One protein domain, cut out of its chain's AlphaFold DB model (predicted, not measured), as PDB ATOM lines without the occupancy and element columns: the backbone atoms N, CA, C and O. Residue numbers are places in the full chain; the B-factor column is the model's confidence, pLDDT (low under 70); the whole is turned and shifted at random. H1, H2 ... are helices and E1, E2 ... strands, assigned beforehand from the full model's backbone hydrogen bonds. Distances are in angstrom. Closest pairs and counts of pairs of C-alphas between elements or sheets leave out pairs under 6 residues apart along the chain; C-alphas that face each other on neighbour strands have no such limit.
ATOM      1  N   SER A  15      -4.114  42.889 -50.704       79.19
ATOM      2  CA  SER A  15      -4.334  43.487 -49.387       79.19
ATOM      3  C   SER A  15      -4.679  42.495 -48.267       79.19
ATOM      4  O   SER A  15      -4.468  42.849 -47.109       79.19
ATOM      5  N   ASP A  16      -5.194  41.296 -48.558       87.50
ATOM      6  CA  ASP A  16      -5.481  40.266 -47.539       87.50
ATOM      7  C   ASP A  16      -4.287  39.333 -47.271       87.50
ATOM      8  O   ASP A  16      -4.314  38.504 -46.361       87.50
ATOM      9  N   LEU A  17      -3.200  39.498 -48.030       89.31
ATOM     10  CA  LEU A  17      -1.966  38.748 -47.859       89.31
ATOM     11  C   LEU A  17      -0.920  39.572 -47.106       89.31
ATOM     12  O   LEU A  17      -0.819  40.789 -47.255       89.31
ATOM     13  N   ALA A  18      -0.109  38.893 -46.306       91.12
ATOM     14  CA  ALA A  18       1.092  39.442 -45.698       91.12
ATOM     15  C   ALA A  18       2.310  38.660 -46.181       91.12
ATOM     16  O   ALA A  18       2.289  37.432 -46.240       91.12
ATOM     17  N   LEU A  19       3.377  39.385 -46.502       91.44
ATOM     18  CA  LEU A  19       4.680  38.791 -46.751       91.44
ATOM     19  C   LEU A  19       5.286  38.341 -45.414       91.44
ATOM     20  O   LEU A  19       5.273  39.111 -44.451       91.44
ATOM     21  N   ARG A  20       5.794  37.109 -45.352       93.31
ATOM     22  CA  ARG A  20       6.531  36.548 -44.213       93.31
ATOM     23  C   ARG A  20       7.691  35.695 -44.705       93.31
ATOM     24  O   ARG A  20       7.643  35.167 -45.815       93.31
ATOM     25  N   VAL A  21       8.702  35.538 -43.866       91.88
ATOM     26  CA  VAL A  21       9.829  34.643 -44.123       91.88
ATOM     27  C   VAL A  21       9.549  33.306 -43.458       91.88
ATOM     28  O   VAL A  21       9.246  33.264 -42.276       91.88
ATOM     29  N   HIS A  22       9.631  32.226 -44.221       93.00
ATOM     30  CA  HIS A  22       9.707  30.870 -43.700       93.00
ATOM     31  C   HIS A  22      11.179  30.478 -43.561       93.00
ATOM     32  O   HIS A  22      11.930  30.623 -44.527       93.00
ATOM     33  N   ALA A  23      11.590  30.000 -42.392       88.94
ATOM     34  CA  ALA A  23      12.900  29.398 -42.175       88.94
ATOM     35  C   ALA A  23      12.747  27.878 -42.144       88.94
ATOM     36  O   ALA A  23      12.156  27.350 -41.209       88.94
ATOM     37  N   ASP A  24      13.292  27.187 -43.143       80.00
ATOM     38  CA  ASP A  24      13.241  25.728 -43.180       80.00
ATOM     39  C   ASP A  24      14.297  25.142 -42.221       80.00
ATOM     40  O   ASP A  24      15.506  25.285 -42.470       80.00
ATOM     41  N   PRO A  25      13.891  24.471 -41.125       68.94
ATOM     42  CA  PRO A  25      14.836  23.954 -40.138       68.94
ATOM     43  C   PRO A  25      15.609  22.730 -40.649       68.94
ATOM     44  O   PRO A  25      16.641  22.370 -40.084       68.94
ATOM     45  N   THR A  26      15.134  22.083 -41.716       74.56
ATOM     46  CA  THR A  26      15.726  20.863 -42.279       74.56
ATOM     47  C   THR A  26      16.745  21.146 -43.385       74.56
ATOM     48  O   THR A  26      17.656  20.355 -43.622       74.56
ATOM     49  N   SER A  27      16.647  22.305 -44.030       66.06
ATOM     50  CA  SER A  27      17.395  22.704 -45.216       66.06
ATOM     51  C   SER A  27      18.364  23.826 -44.865       66.06
ATOM     52  O   SER A  27      18.250  24.951 -45.342       66.06
ATOM     53  N   ALA A  28      19.327  23.522 -43.986       69.25
ATOM     54  CA  ALA A  28      20.427  24.418 -43.612       69.25
ATOM     55  C   ALA A  28      19.995  25.848 -43.212       69.25
ATOM     56  O   ALA A  28      20.720  26.804 -43.484       69.25
ATOM     57  N   ASN A  29      18.822  25.993 -42.583       67.31
ATOM     58  CA  ASN A  29      18.250  27.284 -42.195       67.31
ATOM     59  C   ASN A  29      18.038  28.244 -43.385       67.31
ATOM     60  O   ASN A  29      18.181  29.461 -43.252       67.31
ATOM     61  N   ARG A  30      17.735  27.702 -44.571       81.69
ATOM     62  CA  ARG A  30      17.370  28.511 -45.737       81.69
ATOM     63  C   ARG A  30      16.070  29.248 -45.456       81.69
ATOM     64  O   ARG A  30      15.054  28.644 -45.119       81.69
ATOM     65  N   THR A  31      16.111  30.557 -45.649       89.62
ATOM     66  CA  THR A  31      14.963  31.441 -45.498       89.62
ATOM     67  C   THR A  31      14.332  31.716 -46.857       89.62
ATOM     68  O   THR A  31      15.011  32.073 -47.823       89.62
ATOM     69  N   THR A  32      13.014  31.552 -46.941       91.44
ATOM     70  CA  THR A  32      12.235  31.835 -48.151       91.44
ATOM     71  C   THR A  32      11.087  32.781 -47.827       91.44
ATOM     72  O   THR A  32      10.302  32.540 -46.913       91.44
ATOM     73  N   ALA A  33      10.966  33.879 -48.566       92.38
ATOM     74  CA  ALA A  33       9.863  34.817 -48.421       92.38
ATOM     75  C   ALA A  33       8.631  34.315 -49.190       92.38
ATOM     76  O   ALA A  33       8.660  34.180 -50.417       92.38
ATOM     77  N   HIS A  34       7.534  34.087 -48.467       92.94
ATOM     78  CA  HIS A  34       6.231  33.699 -49.009       92.94
ATOM     79  C   HIS A  34       5.149  34.692 -48.583       92.94
ATOM     80  O   HIS A  34       5.301  35.464 -47.634       92.94
ATOM     81  N   ARG A  35       4.008  34.656 -49.270       90.69
ATOM     82  CA  ARG A  35       2.799  35.354 -48.830       90.69
ATOM     83  C   ARG A  35       1.864  34.404 -48.098       90.69
ATOM     84  O   ARG A  35       1.671  33.279 -48.537       90.69
ATOM     85  N   TYR A  36       1.242  34.890 -47.033       92.06
ATOM     86  CA  TYR A  36       0.272  34.157 -46.220       92.06
ATOM     87  C   TYR A  36      -0.969  35.002 -45.993       92.06
ATOM     88  O   TYR A  36      -0.908  36.233 -46.025       92.06
ATOM     89  N   TRP A  37      -2.090  34.357 -45.704       91.00
ATOM     90  CA  TRP A  37      -3.323  35.048 -45.364       91.00
ATOM     91  C   TRP A  37      -3.223  35.756 -44.013       91.00
ATOM     92  O   TRP A  37      -2.901  35.146 -42.991       91.00
ATOM     93  N   LYS A  38      -3.559  37.051 -43.982       92.06
ATOM     94  CA  LYS A  38      -3.564  37.850 -42.745       92.06
ATOM     95  C   LYS A  38      -4.482  37.251 -41.686       92.06
ATOM     96  O   LYS A  38      -4.116  37.232 -40.516       92.06
ATOM     97  N   ARG A  39      -5.644  36.735 -42.099       91.44
ATOM     98  CA  ARG A  39      -6.604  36.092 -41.194       91.44
ATOM     99  C   ARG A  39      -6.006  34.879 -40.483       91.44
ATOM    100  O   ARG A  39      -6.166  34.759 -39.278       91.44
ATOM    101  N   GLU A  40      -5.297  34.014 -41.205       92.31
ATOM    102  CA  GLU A  40      -4.663  32.825 -40.615       92.31
ATOM    103  C   GLU A  40      -3.474  33.206 -39.730       92.31
ATOM    104  O   GLU A  40      -3.279  32.645 -38.654       92.31
ATOM    105  N   LEU A  41      -2.703  34.218 -40.133       91.62
ATOM    106  CA  LEU A  41      -1.626  34.754 -39.306       91.62
ATOM    107  C   LEU A  41      -2.136  35.364 -37.994       91.62
ATOM    108  O   LEU A  41      -1.442  35.253 -36.985       91.62
ATOM    109  N   ALA A  42      -3.311  35.996 -38.004       92.44
ATOM    110  CA  ALA A  42      -3.919  36.620 -36.830       92.44
ATOM    111  C   ALA A  42      -4.575  35.618 -35.867       92.44
ATOM    112  O   ALA A  42      -4.785  35.955 -34.705       92.44
ATOM    113  N   ASP A  43      -4.894  34.408 -36.329       93.19
ATOM    114  CA  ASP A  43      -5.521  33.373 -35.509       93.19
ATOM    115  C   ASP A  43      -4.457  32.516 -34.789       93.19
ATOM    116  O   ASP A  43      -3.755  31.734 -35.438       93.19
ATOM    117  N   PRO A  44      -4.320  32.610 -33.451       89.94
ATOM    118  CA  PRO A  44      -3.343  31.821 -32.705       89.94
ATOM    119  C   PRO A  44      -3.668  30.319 -32.665       89.94
ATOM    120  O   PRO A  44      -2.775  29.524 -32.382       89.94
ATOM    121  N   ALA A  45      -4.910  29.910 -32.954       93.88
ATOM    122  CA  ALA A  45      -5.289  28.500 -33.022       93.88
ATOM    123  C   ALA A  45      -4.756  27.811 -34.291       93.88
ATOM    124  O   ALA A  45      -4.633  26.584 -34.331       93.88
ATOM    125  N   VAL A  46      -4.396  28.581 -35.325       92.38
ATOM    126  CA  VAL A  46      -3.802  28.044 -36.553       92.38
ATOM    127  C   VAL A  46      -2.333  27.706 -36.301       92.38
ATOM    128  O   VAL A  46      -1.472  28.589 -36.262       92.38
ATOM    129  N   ARG A  47      -2.042  26.411 -36.144       93.31
ATOM    130  CA  ARG A  47      -0.675  25.895 -35.961       93.31
ATOM    131  C   ARG A  47       0.123  25.830 -37.265       93.31
ATOM    132  O   ARG A  47       1.316  26.119 -37.255       93.31
ATOM    133  N   TRP A  48      -0.540  25.445 -38.353       93.75
ATOM    134  CA  TRP A  48       0.065  25.234 -39.666       93.75
ATOM    135  C   TRP A  48      -0.425  26.301 -40.631       93.75
ATOM    136  O   TRP A  48      -1.627  26.431 -40.847       93.75
ATOM    137  N   LEU A  49       0.508  27.049 -41.199       94.00
ATOM    138  CA  LEU A  49       0.250  28.090 -42.178       94.00
ATOM    139  C   LEU A  49       0.586  27.556 -43.565       94.00
ATOM    140  O   LEU A  49       1.642  26.960 -43.773       94.00
ATOM    141  N   ILE A  50      -0.319  27.780 -44.513       92.62
ATOM    142  CA  ILE A  50      -0.124  27.387 -45.904       92.62
ATOM    143  C   ILE A  50       0.279  28.646 -46.676       92.62
ATOM    144  O   ILE A  50      -0.473  29.627 -46.670       92.62
ATOM    145  N   PRO A  51       1.454  28.670 -47.325       92.00
ATOM    146  CA  PRO A  51       1.813  29.788 -48.174       92.00
ATOM    147  C   PRO A  51       0.828  29.864 -49.338       92.00
ATOM    148  O   PRO A  51       0.451  28.858 -49.940       92.00
ATOM    149  N   TRP A  52       0.411  31.082 -49.663       89.25
ATOM    150  CA  TRP A  52      -0.630  31.351 -50.648       89.25
ATOM    151  C   TRP A  52      -0.333  30.708 -52.009       89.25
ATOM    152  O   TRP A  52      -1.242  30.192 -52.645       89.25
ATOM    153  N   CYS A  53       0.935  30.664 -52.421       87.81
ATOM    154  CA  CYS A  53       1.368  30.023 -53.664       87.81
ATOM    155  C   CYS A  53       1.128  28.503 -53.720       87.81
ATOM    156  O   CYS A  53       1.130  27.917 -54.796       87.81
ATOM    157  N   SER A  54       0.942  27.842 -52.573       90.44
ATOM    158  CA  SER A  54       0.824  26.382 -52.473       90.44
ATOM    159  C   SER A  54      -0.595  25.911 -52.137       90.44
ATOM    160  O   SER A  54      -0.872  24.717 -52.141       90.44
ATOM    161  N   VAL A  55      -1.529  26.827 -51.871       86.81
ATOM    162  CA  VAL A  55      -2.877  26.494 -51.369       86.81
ATOM    163  C   VAL A  55      -3.705  25.613 -52.318       86.81
ATOM    164  O   VAL A  55      -4.486  24.787 -51.854       86.81
ATOM    165  N   ASP A  56      -3.516  25.756 -53.633       83.38
ATOM    166  CA  ASP A  56      -4.211  24.971 -54.665       83.38
ATOM    167  C   ASP A  56      -3.464  23.667 -55.026       83.38
ATOM    168  O   ASP A  56      -3.942  22.881 -55.850       83.38
ATOM    169  N   ALA A  57      -2.280  23.422 -54.452       84.06
ATOM    170  CA  ALA A  57      -1.515  22.218 -54.740       84.06
ATOM    171  C   ALA A  57      -2.202  20.974 -54.137       84.06
ATOM    172  O   ALA A  57      -2.758  21.040 -53.041       84.06
ATOM    173  N   PRO A  58      -2.132  19.800 -54.801       84.88
ATOM    174  CA  PRO A  58      -2.700  18.553 -54.272       84.88
ATOM    175  C   PRO A  58      -2.070  18.135 -52.934       84.88
ATOM    176  O   PRO A  58      -2.712  17.472 -52.123       84.88
ATOM    177  N   TYR A  59      -0.826  18.560 -52.705       86.56
ATOM    178  CA  TYR A  59      -0.107  18.439 -51.444       86.56
ATOM    179  C   TYR A  59       0.446  19.823 -51.092       86.56
ATOM    180  O   TYR A  59       1.556  20.148 -51.514       86.56
ATOM    181  N   PRO A  60      -0.345  20.665 -50.402       88.31
ATOM    182  CA  PRO A  60       0.073  22.018 -50.085       88.31
ATOM    183  C   PRO A  60       1.226  21.985 -49.089       88.31
ATOM    184  O   PRO A  60       1.237  21.184 -48.148       88.31
ATOM    185  N   GLU A  61       2.166  22.894 -49.296       89.94
ATOM    186  CA  GLU A  61       3.231  23.187 -48.351       89.94
ATOM    187  C   GLU A  61       2.622  23.679 -47.031       89.94
ATOM    188  O   GLU A  61       1.592  24.360 -47.013       89.94
ATOM    189  N   ARG A  62       3.223  23.280 -45.912       92.00
ATOM    190  CA  ARG A  62       2.746  23.619 -44.571       92.00
ATOM    191  C   ARG A  62       3.938  24.003 -43.731       92.00
ATOM    192  O   ARG A  62       4.853  23.204 -43.583       92.00
ATOM    193  N   HIS A  63       3.859  25.181 -43.145       92.94
ATOM    194  CA  HIS A  63       4.877  25.696 -42.250       92.94
ATOM    195  C   HIS A  63       4.289  25.812 -40.850       92.94
ATOM    196  O   HIS A  63       3.167  26.301 -40.674       92.94
ATOM    197  N   GLU A  64       5.015  25.343 -39.846       92.75
ATOM    198  CA  GLU A  64       4.673  25.621 -38.462       92.75
ATOM    199  C   GLU A  64       4.771  27.120 -38.214       92.75
ATOM    200  O   GLU A  64       5.648  27.821 -38.713       92.75
ATOM    201  N   ARG A  65       3.878  27.635 -37.373       90.56
ATOM    202  CA  ARG A  65       3.894  29.049 -36.992       90.56
ATOM    203  C   ARG A  65       5.249  29.519 -36.451       90.56
ATOM    204  O   ARG A  65       5.597  30.674 -36.658       90.56
ATOM    205  N   GLY A  66       5.988  28.644 -35.766       89.75
ATOM    206  CA  GLY A  66       7.324  28.950 -35.244       89.75
ATOM    207  C   GLY A  66       8.401  29.102 -36.322       89.75
ATOM    208  O   GLY A  66       9.434  29.700 -36.051       89.75
ATOM    209  N   GLU A  67       8.152  28.607 -37.534       91.00
ATOM    210  CA  GLU A  67       9.057  28.716 -38.683       91.00
ATOM    211  C   GLU A  67       8.800  30.002 -39.488       91.00
ATOM    212  O   GLU A  67       9.551  30.320 -40.406       91.00
ATOM    213  N   ILE A  68       7.732  30.746 -39.162       91.81
ATOM    214  CA  ILE A  68       7.302  31.945 -39.884       91.81
ATOM    215  C   ILE A  68       7.664  33.212 -39.115       91.81
ATOM    216  O   ILE A  68       7.076  33.520 -38.078       91.81
ATOM    217  N   ASP A  69       8.537  34.021 -39.704       89.38
ATOM    218  CA  ASP A  69       9.023  35.265 -39.129       89.38
ATOM    219  C   ASP A  69       8.647  36.507 -39.963       89.38
ATOM    220  O   ASP A  69       8.281  36.445 -41.144       89.38
ATOM    221  N   LEU A  70       8.668  37.668 -39.307       89.38
ATOM    222  CA  LEU A  70       8.441  38.987 -39.913       89.38
ATOM    223  C   LEU A  70       9.742  39.674 -40.348       89.38
ATOM    224  O   LEU A  70       9.695  40.770 -40.901       89.38
ATOM    225  N   THR A  71      10.888  39.073 -40.063       84.81
ATOM    226  CA  THR A  71      12.230  39.609 -40.278       84.81
ATOM    227  C   THR A  71      13.045  38.664 -41.168       84.81
ATOM    228  O   THR A  71      12.539  37.655 -41.649       84.81
ATOM    229  N   GLY A  72      14.297  39.024 -41.470       81.12
ATOM    230  CA  GLY A  72      15.179  38.192 -42.301       81.12
ATOM    231  C   GLY A  72      14.926  38.287 -43.809       81.12
ATOM    232  O   GLY A  72      15.449  37.479 -44.567       81.12
ATOM    233  N   PHE A  73      14.155  39.277 -44.274       82.81
ATOM    234  CA  PHE A  73      13.875  39.466 -45.704       82.81
ATOM    235  C   PHE A  73      15.116  39.742 -46.561       82.81
ATOM    236  O   PHE A  73      15.100  39.417 -47.742       82.81
ATOM    237  N   ALA A  74      16.163  40.355 -45.996       82.25
ATOM    238  CA  ALA A  74      17.392  40.677 -46.725       82.25
ATOM    239  C   ALA A  74      18.177  39.419 -47.134       82.25
ATOM    240  O   ALA A  74      18.798  39.398 -48.194       82.25
ATOM    241  N   ASP A  75      18.102  38.377 -46.309       83.00
ATOM    242  CA  ASP A  75      18.798  37.103 -46.493       83.00
ATOM    243  C   ASP A  75      17.880  36.018 -47.081       83.00
ATOM    244  O   ASP A  75      18.339  34.935 -47.442       83.00
ATOM    245  N   ALA A  76      16.575  36.300 -47.182       85.44
ATOM    246  CA  ALA A  76      15.586  35.366 -47.693       85.44
ATOM    247  C   ALA A  76      15.526  35.358 -49.223       85.44
ATOM    248  O   ALA A  76      15.401  36.391 -49.884       85.44
ATOM    249  N   SER A  77      15.500  34.155 -49.790       88.38
ATOM    250  CA  SER A  77      15.157  33.967 -51.199       88.38
ATOM    251  C   SER A  77      13.670  34.241 -51.410       88.38
ATOM    252  O   SER A  77      12.830  33.786 -50.639       88.38
ATOM    253  N   TRP A  78      13.301  34.969 -52.460       86.06
ATOM    254  CA  TRP A  78      11.887  35.172 -52.779       86.06
ATOM    255  C   TRP A  78      11.288  33.925 -53.424       86.06
ATOM    256  O   TRP A  78      11.838  33.405 -54.396       86.06
ATOM    257  N   CYS A  79      10.134  33.470 -52.925       86.25
ATOM    258  CA  CYS A  79       9.366  32.438 -53.612       86.25
ATOM    259  C   CYS A  79       8.892  32.997 -54.969       86.25
ATOM    260  O   CYS A  79       8.169  33.997 -54.983       86.25
ATOM    261  N   PRO A  80       9.253  32.374 -56.109       81.44
ATOM    262  CA  PRO A  80       8.993  32.931 -57.438       81.44
ATOM    263  C   PRO A  80       7.498  33.099 -57.730       81.44
ATOM    264  O   PRO A  80       7.096  34.078 -58.355       81.44
ATOM    265  N   ASP A  81       6.668  32.196 -57.209       82.12
ATOM    266  CA  ASP A  81       5.209  32.263 -57.334       82.12
ATOM    267  C   ASP A  81       4.607  33.390 -56.467       82.12
ATOM    268  O   ASP A  81       3.581  33.988 -56.787       82.12
ATOM    269  N   CYS A  82       5.319  33.786 -55.405       82.88
ATOM    270  CA  CYS A  82       4.979  34.940 -54.582       82.88
ATOM    271  C   CYS A  82       5.582  36.262 -55.086       82.88
ATOM    272  O   CYS A  82       5.237  37.303 -54.541       82.88
ATOM    273  N   THR A  83       6.445  36.318 -56.098       74.56
ATOM    274  CA  THR A  83       7.069  37.598 -56.505       74.56
ATOM    275  C   THR A  83       6.098  38.508 -57.282       74.56
ATOM    276  O   THR A  83       6.166  39.729 -57.168       74.56
TER     277      THR A  83
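What this domain is: This is residues 15 to 83 of the 88 residues of an uncharacterized protein of Amycolatopsis niigatensis (UniProt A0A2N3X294). Little regular structure here: a two-stranded hairpin, E1 and E2, with a long loop, residues 43 to 79, folded back so that 68 to 69 pair with E1 and 77 to 78 with E2. Short helices H1 and H2 follow E2 and the loop. The 69 printed residues, 25 in named elements, run E1, E2, H1, H2: mixed class, sheet antiparallel. The whole is compact, radius of gyration of the C-alphas 11.2 A, spanning 27 by 25 by 23 A.

How they stand to each other: Look first at E1, residues 17 to 24, and E2, residues 30 to 37, antiparallel at 150 degrees; N 20 and O 34, 2.9 A, are within hydrogen-bond range. H1, residues 38 to 42, has its one O i to N i+4 pair within range; H2, residues 80 to 83, is too short for any. The closest C-alphas of E2 and H2 are His 34 and Cys 82, 5.8 A. H2 is apart from E1 and H1.

Where its parts are: Find C-alpha 17 at (-1.966, 38.748, -47.859); E1 runs 20.6 A from there, E2 21.7 A, H1 6.1 A. H2, 5.1 A, ends at C-alpha 83 (7.069, 37.598, -56.505).

The domain as a whole: The printed part has no cut; the H1 to H2 link is long. Residues 25 and 27 to 29 have pLDDT under 70.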